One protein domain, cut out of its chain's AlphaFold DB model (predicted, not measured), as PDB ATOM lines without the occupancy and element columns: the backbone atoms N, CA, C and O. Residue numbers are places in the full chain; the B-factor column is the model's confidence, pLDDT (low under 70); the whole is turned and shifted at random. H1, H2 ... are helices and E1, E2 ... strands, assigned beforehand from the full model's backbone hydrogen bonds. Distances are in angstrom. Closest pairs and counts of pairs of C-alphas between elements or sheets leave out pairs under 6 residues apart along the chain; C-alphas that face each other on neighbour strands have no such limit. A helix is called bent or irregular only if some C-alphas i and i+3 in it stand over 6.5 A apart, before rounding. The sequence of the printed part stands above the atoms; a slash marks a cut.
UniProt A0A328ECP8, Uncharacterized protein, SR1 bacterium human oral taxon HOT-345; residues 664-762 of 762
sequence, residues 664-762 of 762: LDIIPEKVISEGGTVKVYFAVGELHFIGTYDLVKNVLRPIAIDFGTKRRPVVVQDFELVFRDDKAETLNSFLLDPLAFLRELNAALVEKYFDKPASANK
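This is residues 664 to 762 of the 762 residues of an uncharacterized protein of SR1 bacterium human oral taxon HOT-345 (UniProt A0A328ECP8). A strongly twisted, curled sheet of five antiparallel strands has three short helices following one another in a row past one side of it, where H2 only grazes the sheet. A thin tail, residues 755 to 762, sticks out beyond H3 and stands free. The printed part has 99 residues, with E1 to E5 followed by H1, H2 and H3; the sheet's order E1 E2 E3 E4 E5 is a meander, each strand the antiparallel neighbour of the one before. The class is mixed, helices and strands; the whole is compact, with a radius of gyration of the C-alphas of 14.6 A, yet elongated, spanning 54 by 30 by 22 A.

E1, residues 670 to 674, begins with C-alpha 670 at (96.284, 245.456, 30.339). E2, residues 677 to 684, is 22.2 A long; E3, residues 687 to 694, 21.8 A; E4, residues 699 to 706, 18.9 A, and it bends by 64 degrees at residue 702. E5 is residues 714 to 716. H1, residues 725 to 736, is 17.1 A long and irregular: C-alphas 726 and 729 are 7.7 A apart. H2 is residues 738 to 745, and H3, residues 747 to 753, ends with C-alpha 753 at (102.568, 223.149, 35.985).

Each strand forms a hairpin with the next. N 672 and O 679 are 2.8 A apart between E1 and E2, N 680 and O 691 2.8 A between E2 and E3, N 690 and O 704 2.8 A between E3 and E4, and N 705 and O 714 2.9 A between E4 and E5. Residues 721 to 722 pair antiparallel with 699 to 700 of E4. H1, with residues 733 to 734 alone, and H2 touch only at the corner, closest at the C-alphas of Phe 734 and Phe 741, 5.5 A. H2 and H3 touch at a steep tilt of 48 degrees, closest at the C-alphas of Arg 743 and Val 750, 5.6 A. Every O i to N i+4 pair is within hydrogen-bond range in H2 and H3, 6 of 8 in H1.

The farthest C-alphas, of Val 696 and Lys 762, are 54.2 A apart. The printed part has no cut, and no link is long. Mean pLDDT of the printed part is 70.1; 42 residues are under 70, among them 669 to 678, 725 to 732 and 756 to 762.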
ATOM      1  N   LEU A 664      85.997 236.948  22.326       63.09
ATOM      2  CA  LEU A 664      86.265 236.296  23.604       63.09
ATOM      3  C   LEU A 664      85.286 236.694  24.712       63.09
ATOM      4  O   LEU A 664      85.308 236.060  25.758       63.09
ATOM      5  N   ASP A 665      84.461 237.727  24.507       64.81
ATOM      6  CA  ASP A 665      83.610 238.344  25.541       64.81
ATOM      7  C   ASP A 665      84.378 238.698  26.834       64.81
ATOM      8  O   ASP A 665      83.854 238.684  27.946       64.81
ATOM      9  N   ILE A 666      85.672 239.012  26.692       63.91
ATOM     10  CA  ILE A 666      86.580 239.341  27.795       63.91
ATOM     11  C   ILE A 666      87.173 240.724  27.561       63.91
ATOM     12  O   ILE A 666      87.499 241.107  26.437       63.91
ATOM     13  N   ILE A 667      87.357 241.471  28.647       64.44
ATOM     14  CA  ILE A 667      88.081 242.743  28.638       64.44
ATOM     15  C   ILE A 667      89.543 242.457  29.008       64.44
ATOM     16  O   ILE A 667      89.786 241.899  30.080       64.44
ATOM     17  N   PRO A 668      90.527 242.827  28.165       71.44
ATOM     18  CA  PRO A 668      91.936 242.679  28.510       71.44
ATOM     19  C   PRO A 668      92.283 243.410  29.812       71.44
ATOM     20  O   PRO A 668      91.920 244.572  29.990       71.44
ATOM     21  N   GLU A 669      93.047 242.764  30.692       66.56
ATOM     22  CA  GLU A 669      93.503 243.343  31.962       66.56
ATOM     23  C   GLU A 669      94.465 244.517  31.730       66.56
ATOM     24  O   GLU A 669      94.467 245.501  32.470       66.56
ATOM     25  N   LYS A 670      95.310 244.418  30.695       68.69
ATOM     26  CA  LYS A 670      96.284 245.456  30.339       68.69
ATOM     27  C   LYS A 670      96.709 245.330  28.879       68.69
ATOM     28  O   LYS A 670      97.010 244.239  28.414       68.69
ATOM     29  N   VAL A 671      96.840 246.452  28.171       64.69
ATOM     30  CA  VAL A 671      97.467 246.499  26.836       64.69
ATOM     31  C   VAL A 671      98.643 247.469  26.871       64.69
ATOM     32  O   VAL A 671      98.527 248.585  27.381       64.69
ATOM     33  N   ILE A 672      99.795 247.037  26.367       60.78
ATOM     34  CA  ILE A 672     101.024 247.830  26.291       60.78
ATOM     35  C   ILE A 672     101.464 247.876  24.830       60.78
ATOM     36  O   ILE A 672     101.635 246.829  24.221       60.78
ATOM     37  N   SER A 673     101.681 249.069  24.283       55.75
ATOM     38  CA  SER A 673     102.283 249.247  22.960       55.75
ATOM     39  C   SER A 673     103.674 249.851  23.132       55.75
ATOM     40  O   SER A 673     103.801 250.975  23.612       55.75
ATOM     41  N   GLU A 674     104.717 249.086  22.805       53.81
ATOM     42  CA  GLU A 674     106.118 249.516  22.886       53.81
ATOM     43  C   GLU A 674     106.881 249.015  21.649       53.81
ATOM     44  O   GLU A 674     106.832 247.831  21.306       53.81
ATOM     45  N   GLY A 675     107.574 249.919  20.945       42.66
ATOM     46  CA  GLY A 675     108.423 249.568  19.796       42.66
ATOM     47  C   GLY A 675     107.690 248.922  18.611       42.66
ATOM     48  O   GLY A 675     108.285 248.113  17.908       42.66
ATOM     49  N   GLY A 676     106.402 249.229  18.409       50.22
ATOM     50  CA  GLY A 676     105.574 248.624  17.353       50.22
ATOM     51  C   GLY A 676     105.026 247.231  17.691       50.22
ATOM     52  O   GLY A 676     104.348 246.627  16.866       50.22
ATOM     53  N   THR A 677     105.281 246.729  18.904       54.22
ATOM     54  CA  THR A 677     104.701 245.477  19.406       54.22
ATOM     55  C   THR A 677     103.599 245.768  20.417       54.22
ATOM     56  O   THR A 677     103.812 246.510  21.379       54.22
ATOM     57  N   VAL A 678     102.419 245.177  20.212       69.56
ATOM     58  CA  VAL A 678     101.288 245.289  21.140       69.56
ATOM     59  C   VAL A 678     101.278 244.063  22.041       69.56
ATOM     60  O   VAL A 678     101.091 242.951  21.569       69.56
ATOM     61  N   LYS A 679     101.487 244.235  23.341       70.06
ATOM     62  CA  LYS A 679     101.386 243.171  24.347       70.06
ATOM     63  C   LYS A 679     100.053 243.272  25.069       70.06
ATOM     64  O   LYS A 679      99.690 244.346  25.545       70.06
ATOM     65  N   VAL A 680      99.353 242.155  25.180       76.62
ATOM     66  CA  VAL A 680      98.025 242.051  25.785       76.62
ATOM     67  C   VAL A 680      98.096 241.091  26.961       76.62
ATOM     68  O   VAL A 680      98.537 239.955  26.810       76.62
ATOM     69  N   TYR A 681      97.665 241.564  28.122       78.81
ATOM     70  CA  TYR A 681      97.494 240.794  29.344       78.81
ATOM     71  C   TYR A 681      96.002 240.563  29.528       78.81
ATOM     72  O   TYR A 681      95.218 241.510  29.422       78.81
ATOM     73  N   PHE A 682      95.606 239.322  29.756       83.06
ATOM     74  CA  PHE A 682      94.205 238.940  29.878       83.06
ATOM     75  C   PHE A 682      94.083 237.660  30.701       83.06
ATOM     76  O   PHE A 682      95.027 236.870  30.773       83.06
ATOM     77  N   ALA A 683      92.911 237.455  31.294       77.94
ATOM     78  CA  ALA A 683      92.605 236.273  32.082       77.94
ATOM     79  C   ALA A 683      91.429 235.506  31.473       77.94
ATOM     80  O   ALA A 683      90.479 236.110  30.978       77.94
ATOM     81  N   VAL A 684      91.500 234.176  31.535       76.25
ATOM     82  CA  VAL A 684      90.398 233.266  31.198       76.25
ATOM     83  C   VAL A 684      90.239 232.300  32.367       76.25
ATOM     84  O   VAL A 684      91.128 231.492  32.641       76.25
ATOM     85  N   GLY A 685      89.132 232.417  33.104       77.44
ATOM     86  CA  GLY A 685      88.980 231.728  34.387       77.44
ATOM     87  C   GLY A 685      90.031 232.194  35.405       77.44
ATOM     88  O   GLY A 685      90.182 233.391  35.627       77.44
ATOM     89  N   GLU A 686      90.764 231.255  36.013       77.94
ATOM     90  CA  GLU A 686      91.848 231.546  36.975       77.94
ATOM     91  C   GLU A 686      93.245 231.664  36.329       77.94
ATOM     92  O   GLU A 686      94.241 231.874  37.025       77.94
ATOM     93  N   LEU A 687      93.352 231.496  35.006       78.81
ATOM     94  CA  LEU A 687      94.627 231.538  34.292       78.81
ATOM     95  C   LEU A 687      94.881 232.924  33.702       78.81
ATOM     96  O   LEU A 687      94.044 233.462  32.979       78.81
ATOM     97  N   HIS A 688      96.076 233.456  33.958       81.56
ATOM     98  CA  HIS A 688      96.544 234.719  33.390       81.56
ATOM     99  C   HIS A 688      97.487 234.463  32.214       81.56
ATOM    100  O   HIS A 688      98.331 233.564  32.254       81.56
ATOM    101  N   PHE A 689      97.367 235.282  31.172       82.31
ATOM    102  CA  PHE A 689      98.122 235.142  29.933       82.31
ATOM    103  C   PHE A 689      98.740 236.464  29.487       82.31
ATOM    104  O   PHE A 689      98.210 237.547  29.734       82.31
ATOM    105  N   ILE A 690      99.853 236.354  28.761       75.38
ATOM    106  CA  ILE A 690     100.525 237.460  28.078       75.38
ATOM    107  C   ILE A 690     100.690 237.067  26.616       75.38
ATOM    108  O   ILE A 690     101.427 236.135  26.302       75.38
ATOM    109  N   GLY A 691     100.030 237.785  25.717       74.50
ATOM    110  CA  GLY A 691     100.142 237.577  24.279       74.50
ATOM    111  C   GLY A 691     100.713 238.794  23.562       74.50
ATOM    112  O   GLY A 691     100.555 239.923  24.021       74.50
ATOM    113  N   THR A 692     101.365 238.583  22.419       76.25
ATOM    114  CA  THR A 692     101.711 239.681  21.497       76.25
ATOM    115  C   THR A 692     100.684 239.734  20.370       76.25
ATOM    116  O   THR A 692     100.454 238.730  19.707       76.25
ATOM    117  N   TYR A 693     100.025 240.873  20.184       76.06
ATOM    118  CA  TYR A 693      98.939 241.070  19.232       76.06
ATOM    119  C   TYR A 693      99.439 241.714  17.941       76.06
ATOM    120  O   TYR A 693     100.000 242.810  17.946       76.06
ATOM    121  N   ASP A 694      99.201 241.035  16.824       69.50
ATOM    122  CA  ASP A 694      99.399 241.555  15.477       69.50
ATOM    123  C   ASP A 694      98.084 242.184  14.992       69.50
ATOM    124  O   ASP A 694      97.131 241.482  14.643       69.50
ATOM    125  N   LEU A 695      98.046 243.520  14.969       61.97
ATOM    126  CA  LEU A 695      96.881 244.314  14.559       61.97
ATOM    127  C   LEU A 695      96.495 244.113  13.085       61.97
ATOM    128  O   LEU A 695      95.339 244.316  12.729       61.97
ATOM    129  N   VAL A 696      97.444 243.741  12.218       63.38
ATOM    130  CA  VAL A 696      97.194 243.567  10.777       63.38
ATOM    131  C   VAL A 696      96.587 242.196  10.520       63.38
ATOM    132  O   VAL A 696      95.649 242.055   9.736       63.38
ATOM    133  N   LYS A 697      97.112 241.172  11.197       66.50
ATOM    134  CA  LYS A 697      96.649 239.789  11.033       66.50
ATOM    135  C   LYS A 697      95.479 239.435  11.952       66.50
ATOM    136  O   LYS A 697      94.841 238.411  11.721       66.50
ATOM    137  N   ASN A 698      95.181 240.270  12.950       75.31
ATOM    138  CA  ASN A 698      94.251 239.987  14.047       75.31
ATOM    139  C   ASN A 698      94.607 238.677  14.771       75.31
ATOM    140  O   ASN A 698      93.738 237.850  15.049       75.31
ATOM    141  N   VAL A 699      95.897 238.461  15.043       82.44
ATOM    142  CA  VAL A 699      96.407 237.240  15.689       82.44
ATOM    143  C   VAL A 699      97.164 237.598  16.954       82.44
ATOM    144  O   VAL A 699      98.029 238.469  16.938       82.44
ATOM    145  N   LEU A 700      96.881 236.887  18.040       82.94
ATOM    146  CA  LEU A 700      97.656 236.936  19.268       82.94
ATOM    147  C   LEU A 700      98.640 235.765  19.287       82.94
ATOM    148  O   LEU A 700      98.240 234.619  19.485       82.94
ATOM    149  N   ARG A 701      99.920 236.061  19.049       78.00
ATOM    150  CA  ARG A 701     101.039 235.119  19.158       78.00
ATOM    151  C   ARG A 701     102.384 235.859  19.280       78.00
ATOM    152  O   ARG A 701     102.566 236.893  18.637       78.00
ATOM    153  N   PRO A 702     103.366 235.318  20.017       65.06
ATOM    154  CA  PRO A 702     103.256 234.142  20.883       65.06
ATOM    155  C   PRO A 702     102.421 234.439  22.142       65.06
ATOM    156  O   PRO A 702     102.307 235.603  22.538       65.06
ATOM    157  N   ILE A 703     101.852 233.394  22.759       81.25
ATOM    158  CA  ILE A 703     101.102 233.469  24.024       81.25
ATOM    159  C   ILE A 703     101.874 232.740  25.128       81.25
ATOM    160  O   ILE A 703     102.353 231.620  24.953       81.25
ATOM    161  N   ALA A 704     102.004 233.390  26.281       71.94
ATOM    162  CA  ALA A 704     102.626 232.848  27.479       71.94
ATOM    163  C   ALA A 704     101.637 232.806  28.644       71.94
ATOM    164  O   ALA A 704     100.782 233.677  28.763       71.94
ATOM    165  N   ILE A 705     101.802 231.824  29.527       79.00
ATOM    166  CA  ILE A 705     101.090 231.748  30.804       79.00
ATOM    167  C   ILE A 705     101.848 232.589  31.828       79.00
ATOM    168  O   ILE A 705     103.060 232.408  32.003       79.00
ATOM    169  N   ASP A 706     101.140 233.486  32.503       75.56
ATOM    170  CA  ASP A 706     101.668 234.319  33.575       75.56
ATOM    171  C   ASP A 706     101.355 233.714  34.946       75.56
ATOM    172  O   ASP A 706     100.204 233.468  35.300       75.56
ATOM    173  N   PHE A 707     102.401 233.497  35.738       69.75
ATOM    174  CA  PHE A 707     102.296 233.026  37.122       69.75
ATOM    175  C   PHE A 707     102.525 234.167  38.133       69.75
ATOM    176  O   PHE A 707     102.706 233.920  39.332       69.75
ATOM    177  N   GLY A 708     102.561 235.418  37.661       66.38
ATOM    178  CA  GLY A 708     102.812 236.605  38.465       66.38
ATOM    179  C   GLY A 708     104.202 236.584  39.105       66.38
ATOM    180  O   GLY A 708     105.200 236.215  38.492       66.38
ATOM    181  N   THR A 709     104.294 236.954  40.383       65.56
ATOM    182  CA  THR A 709     105.579 236.993  41.109       65.56
ATOM    183  C   THR A 709     106.132 235.612  41.468       65.56
ATOM    184  O   THR A 709     107.291 235.510  41.872       65.56
ATOM    185  N   LYS A 710     105.340 234.541  41.321       60.22
ATOM    186  CA  LYS A 710     105.746 233.180  41.706       60.22
ATOM    187  C   LYS A 710     106.757 232.577  40.730       60.22
ATOM    188  O   LYS A 710     107.571 231.751  41.140       60.22
ATOM    189  N   ARG A 711     106.709 232.956  39.447       64.44
ATOM    190  CA  ARG A 711     107.603 232.436  38.401       64.44
ATOM    191  C   ARG A 711     107.593 233.328  37.160       64.44
ATOM    192  O   ARG A 711     106.603 233.982  36.868       64.44
ATOM    193  N   ARG A 712     108.680 233.278  36.381       55.59
ATOM    194  CA  ARG A 712     108.725 233.851  35.027       55.59
ATOM    195  C   ARG A 712     107.646 233.238  34.112       55.59
ATOM    196  O   ARG A 712     107.442 232.022  34.203       55.59
ATOM    197  N   PRO A 713     107.039 234.033  33.209       71.69
ATOM    198  CA  PRO A 713     106.062 233.540  32.244       71.69
ATOM    199  C   PRO A 713     106.614 232.414  31.368       71.69
ATOM    200  O   PRO A 713     107.795 232.418  31.006       71.69
ATOM    201  N   VAL A 714     105.755 231.459  31.016       69.56
ATOM    202  CA  VAL A 714     106.113 230.304  30.180       69.56
ATOM    203  C   VAL A 714     105.404 230.427  28.839       69.56
ATOM    204  O   VAL A 714     104.177 230.395  28.792       69.56
ATOM    205  N   VAL A 715     106.169 230.570  27.755       72.81
ATOM    206  CA  VAL A 715     105.628 230.604  26.387       72.81
ATOM    207  C   VAL A 715     105.111 229.218  26.014       72.81
ATOM    208  O   VAL A 715     105.836 228.233  26.157       72.81
ATOM    209  N   VAL A 716     103.876 229.152  25.523       73.62
ATOM    210  CA  VAL A 716     103.280 227.921  24.998       73.62
ATOM    211  C   VAL A 716     103.578 227.867  23.501       73.62
ATOM    212  O   VAL A 716     103.232 228.787  22.760       73.62
ATOM    213  N   GLN A 717     104.284 226.826  23.063       65.69
ATOM    214  CA  GLN A 717     104.599 226.629  21.646       65.69
ATOM    215  C   GLN A 717     103.321 226.327  20.857       65.69
ATOM    216  O   GLN A 717     102.420 225.680  21.382       65.69
ATOM    217  N   ASP A 718     103.243 226.856  19.635       70.06
ATOM    218  CA  ASP A 718     102.110 226.714  18.707       70.06
ATOM    219  C   ASP A 718     100.749 227.202  19.235       70.06
ATOM    220  O   ASP A 718      99.712 226.980  18.612       70.06
ATOM    221  N   PHE A 719     100.744 227.943  20.350       80.44
ATOM    222  CA  PHE A 719      99.540 228.577  20.862       80.44
ATOM    223  C   PHE A 719      99.332 229.951  20.216       80.44
ATOM    224  O   PHE A 719     100.046 230.918  20.506       80.44
ATOM    225  N   GLU A 720      98.320 230.036  19.353       83.81
ATOM    226  CA  GLU A 720      97.847 231.282  18.756       83.81
ATOM    227  C   GLU A 720      96.327 231.429  18.885       83.81
ATOM    228  O   GLU A 720      95.575 230.466  18.748       83.81
ATOM    229  N   LEU A 721      95.870 232.662  19.118       82.25
ATOM    230  CA  LEU A 721      94.451 233.015  19.072       82.25
ATOM    231  C   LEU A 721      94.221 233.947  17.888       82.25
ATOM    232  O   LEU A 721      94.780 235.044  17.824       82.25
ATOM    233  N   VAL A 722      93.409 233.506  16.933       85.19
ATOM    234  CA  VAL A 722      93.109 234.254  15.710       85.19
ATOM    235  C   VAL A 722      91.709 234.847  15.827       85.19
ATOM    236  O   VAL A 722      90.723 234.120  15.842       85.19
ATOM    237  N   PHE A 723      91.615 236.172  15.882       73.88
ATOM    238  CA  PHE A 723      90.383 236.924  16.125       73.88
ATOM    239  C   PHE A 723      89.627 237.145  14.813       73.88
ATOM    240  O   PHE A 723      89.605 238.247  14.257       73.88
ATOM    241  N   ARG A 724      89.056 236.058  14.288       73.38
ATOM    242  CA  ARG A 724      88.271 236.027  13.050       73.38
ATOM    243  C   ARG A 724      87.050 235.125  13.198       73.38
ATOM    244  O   ARG A 724      87.067 234.155  13.951       73.38
ATOM    245  N   ASP A 725      86.009 235.419  12.422       62.06
ATOM    246  CA  ASP A 725      84.724 234.709  12.501       62.06
ATOM    247  C   ASP A 725      84.859 233.212  12.145       62.06
ATOM    248  O   ASP A 725      84.167 232.377  12.719       62.06
ATOM    249  N   ASP A 726      85.804 232.846  11.269       59.78
ATOM    250  CA  ASP A 726      86.124 231.458  10.894       59.78
ATOM    251  C   ASP A 726      86.944 230.689  11.944       59.78
ATOM    252  O   ASP A 726      87.206 229.500  11.776       59.78
ATOM    253  N   LYS A 727      87.361 231.352  13.026       67.81
ATOM    254  CA  LYS A 727      88.133 230.766  14.133       67.81
ATOM    255  C   LYS A 727      87.379 230.784  15.460       67.81
ATOM    256  O   LYS A 727      87.929 230.371  16.476       67.81
ATOM    257  N   ALA A 728      86.105 231.183  15.441       57.78
ATOM    258  CA  ALA A 728      85.257 231.273  16.624       57.78
ATOM    259  C   ALA A 728      85.165 229.952  17.407       57.78
ATOM    260  O   ALA A 728      85.137 229.982  18.629       57.78
ATOM    261  N   GLU A 729      85.183 228.793  16.741       62.69
ATOM    262  CA  GLU A 729      85.146 227.491  17.422       62.69
ATOM    263  C   GLU A 729      86.408 227.230  18.261       62.69
ATOM    264  O   GLU A 729      86.299 226.829  19.414       62.69
ATOM    265  N   THR A 730      87.594 227.541  17.727       66.44
ATOM    266  CA  THR A 730      88.875 227.434  18.449       66.44
ATOM    267  C   THR A 730      88.977 228.449  19.589       66.44
ATOM    268  O   THR A 730      89.524 228.155  20.647       66.44
ATOM    269  N   LEU A 731      88.442 229.656  19.388       68.31
ATOM    270  CA  LEU A 731      88.380 230.677  20.436       68.31
ATOM    271  C   LEU A 731      87.432 230.231  21.560       68.31
ATOM    272  O   LEU A 731      87.790 230.310  22.730       68.31
ATOM    273  N   ASN A 732      86.269 229.678  21.211       63.38
ATOM    274  CA  ASN A 732      85.290 229.179  22.172       63.38
ATOM    275  C   ASN A 732      85.786 227.944  22.931       63.38
ATOM    276  O   ASN A 732      85.538 227.849  24.129       63.38
ATOM    277  N   SER A 733      86.497 227.012  22.286       71.25
ATOM    278  CA  SER A 733      87.060 225.849  22.985       71.25
ATOM    279  C   SER A 733      88.097 226.266  24.029       71.25
ATOM    280  O   SER A 733      88.064 225.767  25.153       71.25
ATOM    281  N   PHE A 734      88.939 227.249  23.704       77.44
ATOM    282  CA  PHE A 734      89.860 227.860  24.659       77.44
ATOM    283  C   PHE A 734      89.138 228.577  25.816       77.44
ATOM    284  O   PHE A 734      89.572 228.472  26.959       77.44
ATOM    285  N   LEU A 735      88.033 229.285  25.554       73.56
ATOM    286  CA  LEU A 735      87.268 229.988  26.594       73.56
ATOM    287  C   LEU A 735      86.506 229.055  27.536       73.56
ATOM    288  O   LEU A 735      86.389 229.351  28.723       73.56
ATOM    289  N   LEU A 736      85.960 227.962  27.001       71.31
ATOM    290  CA  LEU A 736      85.141 227.015  27.758       71.31
ATOM    291  C   LEU A 736      85.983 226.172  28.719       71.31
ATOM    292  O   LEU A 736      85.569 225.965  29.859       71.31
ATOM    293  N   ASP A 737      87.149 225.698  28.273       79.12
ATOM    294  CA  ASP A 737      88.087 224.952  29.116       79.12
ATOM    295  C   ASP A 737      89.545 225.235  28.708       79.12
ATOM    296  O   ASP A 737      90.152 224.486  27.931       79.12
ATOM    297  N   PRO A 738      90.150 226.314  29.241       78.31
ATOM    298  CA  PRO A 738      91.501 226.707  28.859       78.31
ATOM    299  C   PRO A 738      92.557 225.673  29.276       78.31
ATOM    300  O   PRO A 738      93.590 225.570  28.617       78.31
ATOM    301  N   LEU A 739      92.327 224.878  30.329       80.31
ATOM    302  CA  LEU A 739      93.266 223.830  30.750       80.31
ATOM    303  C   LEU A 739      93.207 222.611  29.829       80.31
ATOM    304  O   LEU A 739      94.261 222.077  29.480       80.31
ATOM    305  N   ALA A 740      92.014 222.172  29.419       80.50
ATOM    306  CA  ALA A 740      91.881 221.103  28.431       80.50
ATOM    307  C   ALA A 740      92.471 221.522  27.081       80.50
ATOM    308  O   ALA A 740      93.244 220.763  26.498       80.50
ATOM    309  N   PHE A 741      92.214 222.758  26.648       81.50
ATOM    310  CA  PHE A 741      92.785 223.314  25.422       81.50
ATOM    311  C   PHE A 741      94.324 223.346  25.458       81.50
ATOM    312  O   PHE A 741      94.996 222.905  24.526       81.50
ATOM    313  N   LEU A 742      94.914 223.798  26.571       80.00
ATOM    314  CA  LEU A 742      96.369 223.757  26.759       80.00
ATOM    315  C   LEU A 742      96.917 222.325  26.799       80.00
ATOM    316  O   LEU A 742      98.048 222.102  26.372       80.00
ATOM    317  N   ARG A 743      96.141 221.356  27.299       84.31
ATOM    318  CA  ARG A 743      96.539 219.944  27.358       84.31
ATOM    319  C   ARG A 743      96.556 219.306  25.970       84.31
ATOM    320  O   ARG A 743      97.440 218.496  25.708       84.31
ATOM    321  N   GLU A 744      95.640 219.696  25.083       84.19
ATOM    322  CA  GLU A 744      95.653 219.286  23.673       84.19
ATOM    323  C   GLU A 744      96.864 219.849  22.922       84.19
ATOM    324  O   GLU A 744      97.496 219.130  22.150       84.19
ATOM    325  N   LEU A 745      97.232 221.106  23.188       82.06
ATOM    326  CA  LEU A 745      98.408 221.732  22.576       82.06
ATOM    327  C   LEU A 745      99.724 221.186  23.136       82.06
ATOM    328  O   LEU A 745     100.681 220.958  22.398       82.06
ATOM    329  N   ASN A 746      99.806 221.010  24.454       80.31
ATOM    330  CA  ASN A 746     101.013 220.548  25.122       80.31
ATOM    331  C   ASN A 746     100.690 219.876  26.465       80.31
ATOM    332  O   ASN A 746     100.765 220.487  27.536       80.31
ATOM    333  N   ALA A 747     100.388 218.578  26.413       82.00
ATOM    334  CA  ALA A 747     100.072 217.780  27.598       82.00
ATOM    335  C   ALA A 747     101.183 217.824  28.665       82.00
ATOM    336  O   ALA A 747     100.889 217.968  29.851       82.00
ATOM    337  N   ALA A 748     102.455 217.794  28.249       77.75
ATOM    338  CA  ALA A 748     103.604 217.831  29.156       77.75
ATOM    339  C   ALA A 748     103.733 219.171  29.905       77.75
ATOM    340  O   ALA A 748     104.205 219.214  31.044       77.75
ATOM    341  N   LEU A 749     103.315 220.280  29.287       80.94
ATOM    342  CA  LEU A 749     103.262 221.588  29.937       80.94
ATOM    343  C   LEU A 749     102.190 221.606  31.031       80.94
ATOM    344  O   LEU A 749     102.453 222.114  32.123       80.94
ATOM    345  N   VAL A 750     101.016 221.028  30.759       82.06
ATOM    346  CA  VAL A 750      99.925 220.974  31.740       82.06
ATOM    347  C   VAL A 750     100.270 220.062  32.914       82.06
ATOM    348  O   VAL A 750     100.132 220.479  34.065       82.06
ATOM    349  N   GLU A 751     100.834 218.886  32.635       82.44
ATOM    350  CA  GLU A 751     101.263 217.930  33.662       82.44
ATOM    351  C   GLU A 751     102.325 218.529  34.599       82.44
ATOM    352  O   GLU A 751     102.315 218.317  35.808       82.44
ATOM    353  N   LYS A 752     103.237 219.342  34.057       79.25
ATOM    354  CA  LYS A 752     104.335 219.942  34.823       79.25
ATOM    355  C   LYS A 752     103.910 221.103  35.724       79.25
ATOM    356  O   LYS A 752     104.574 221.349  36.736       79.25
ATOM    357  N   TYR A 753     102.901 221.879  35.324       76.94
ATOM    358  CA  TYR A 753     102.568 223.149  35.985       76.94
ATOM    359  C   TYR A 753     101.198 223.184  36.661       76.94
ATOM    360  O   TYR A 753     101.017 224.008  37.559       76.94
ATOM    361  N   PHE A 754     100.263 222.315  36.275       78.62
ATOM    362  CA  PHE A 754      98.893 222.320  36.796       78.62
ATOM    363  C   PHE A 754      98.494 220.994  37.447       78.62
ATOM    364  O   PHE A 754      97.755 221.018  38.433       78.62
ATOM    365  N   ASP A 755      99.034 219.860  36.989       71.69
ATOM    366  CA  ASP A 755      98.845 218.585  37.682       71.69
ATOM    367  C   ASP A 755      99.879 218.461  38.818       71.69
ATOM    368  O   ASP A 755     101.088 218.618  38.639       71.69
ATOM    369  N   LYS A 756      99.418 218.244  40.054       53.91
ATOM    370  CA  LYS A 756     100.336 218.041  41.185       53.91
ATOM    371  C   LYS A 756     101.038 216.688  41.028       53.91
ATOM    372  O   LYS A 756     100.340 215.687  40.868       53.91
ATOM    373  N   PRO A 757     102.366 216.587  41.222       42.41
ATOM    374  CA  PRO A 757     102.965 215.292  41.497       42.41
ATOM    375  C   PRO A 757     102.376 214.756  42.805       42.41
ATOM    376  O   PRO A 757     102.403 215.417  43.847       42.41
ATOM    377  N   ALA A 758     101.839 213.541  42.752       41.75
ATOM    378  CA  ALA A 758     101.507 212.756  43.927       41.75
ATOM    379  C   ALA A 758     102.804 212.334  44.648       41.75
ATOM    380  O   ALA A 758     103.228 211.187  44.571       41.75
ATOM    381  N   SER A 759     103.464 213.269  45.331       46.00
ATOM    382  CA  SER A 759     104.536 212.982  46.290       46.00
ATOM    383  C   SER A 759     104.765 214.152  47.254       46.00
ATOM    384  O   SER A 759     105.760 214.864  47.209       46.00
ATOM    385  N   ALA A 760     103.835 214.315  48.195       40.56
ATOM    386  CA  ALA A 760     104.101 214.968  49.476       40.56
ATOM    387  C   ALA A 760     103.351 214.221  50.589       40.56
ATOM    388  O   ALA A 760     102.424 214.729  51.205       40.56
ATOM    389  N   ASN A 761     103.739 212.960  50.769       39.50
ATOM    390  CA  ASN A 761     103.655 212.237  52.033       39.50
ATOM    391  C   ASN A 761     104.923 211.384  52.136       39.50
ATOM    392  O   ASN A 761     104.928 210.199  51.798       39.50
ATOM    393  N   LYS A 762     106.016 212.043  52.523       33.03
ATOM    394  CA  LYS A 762     107.088 211.510  53.363       33.03
ATOM    395  C   LYS A 762     107.876 212.663  53.957       33.03
ATOM    396  O   LYS A 762     108.203 213.587  53.181       33.03
TER     397      LYS A 762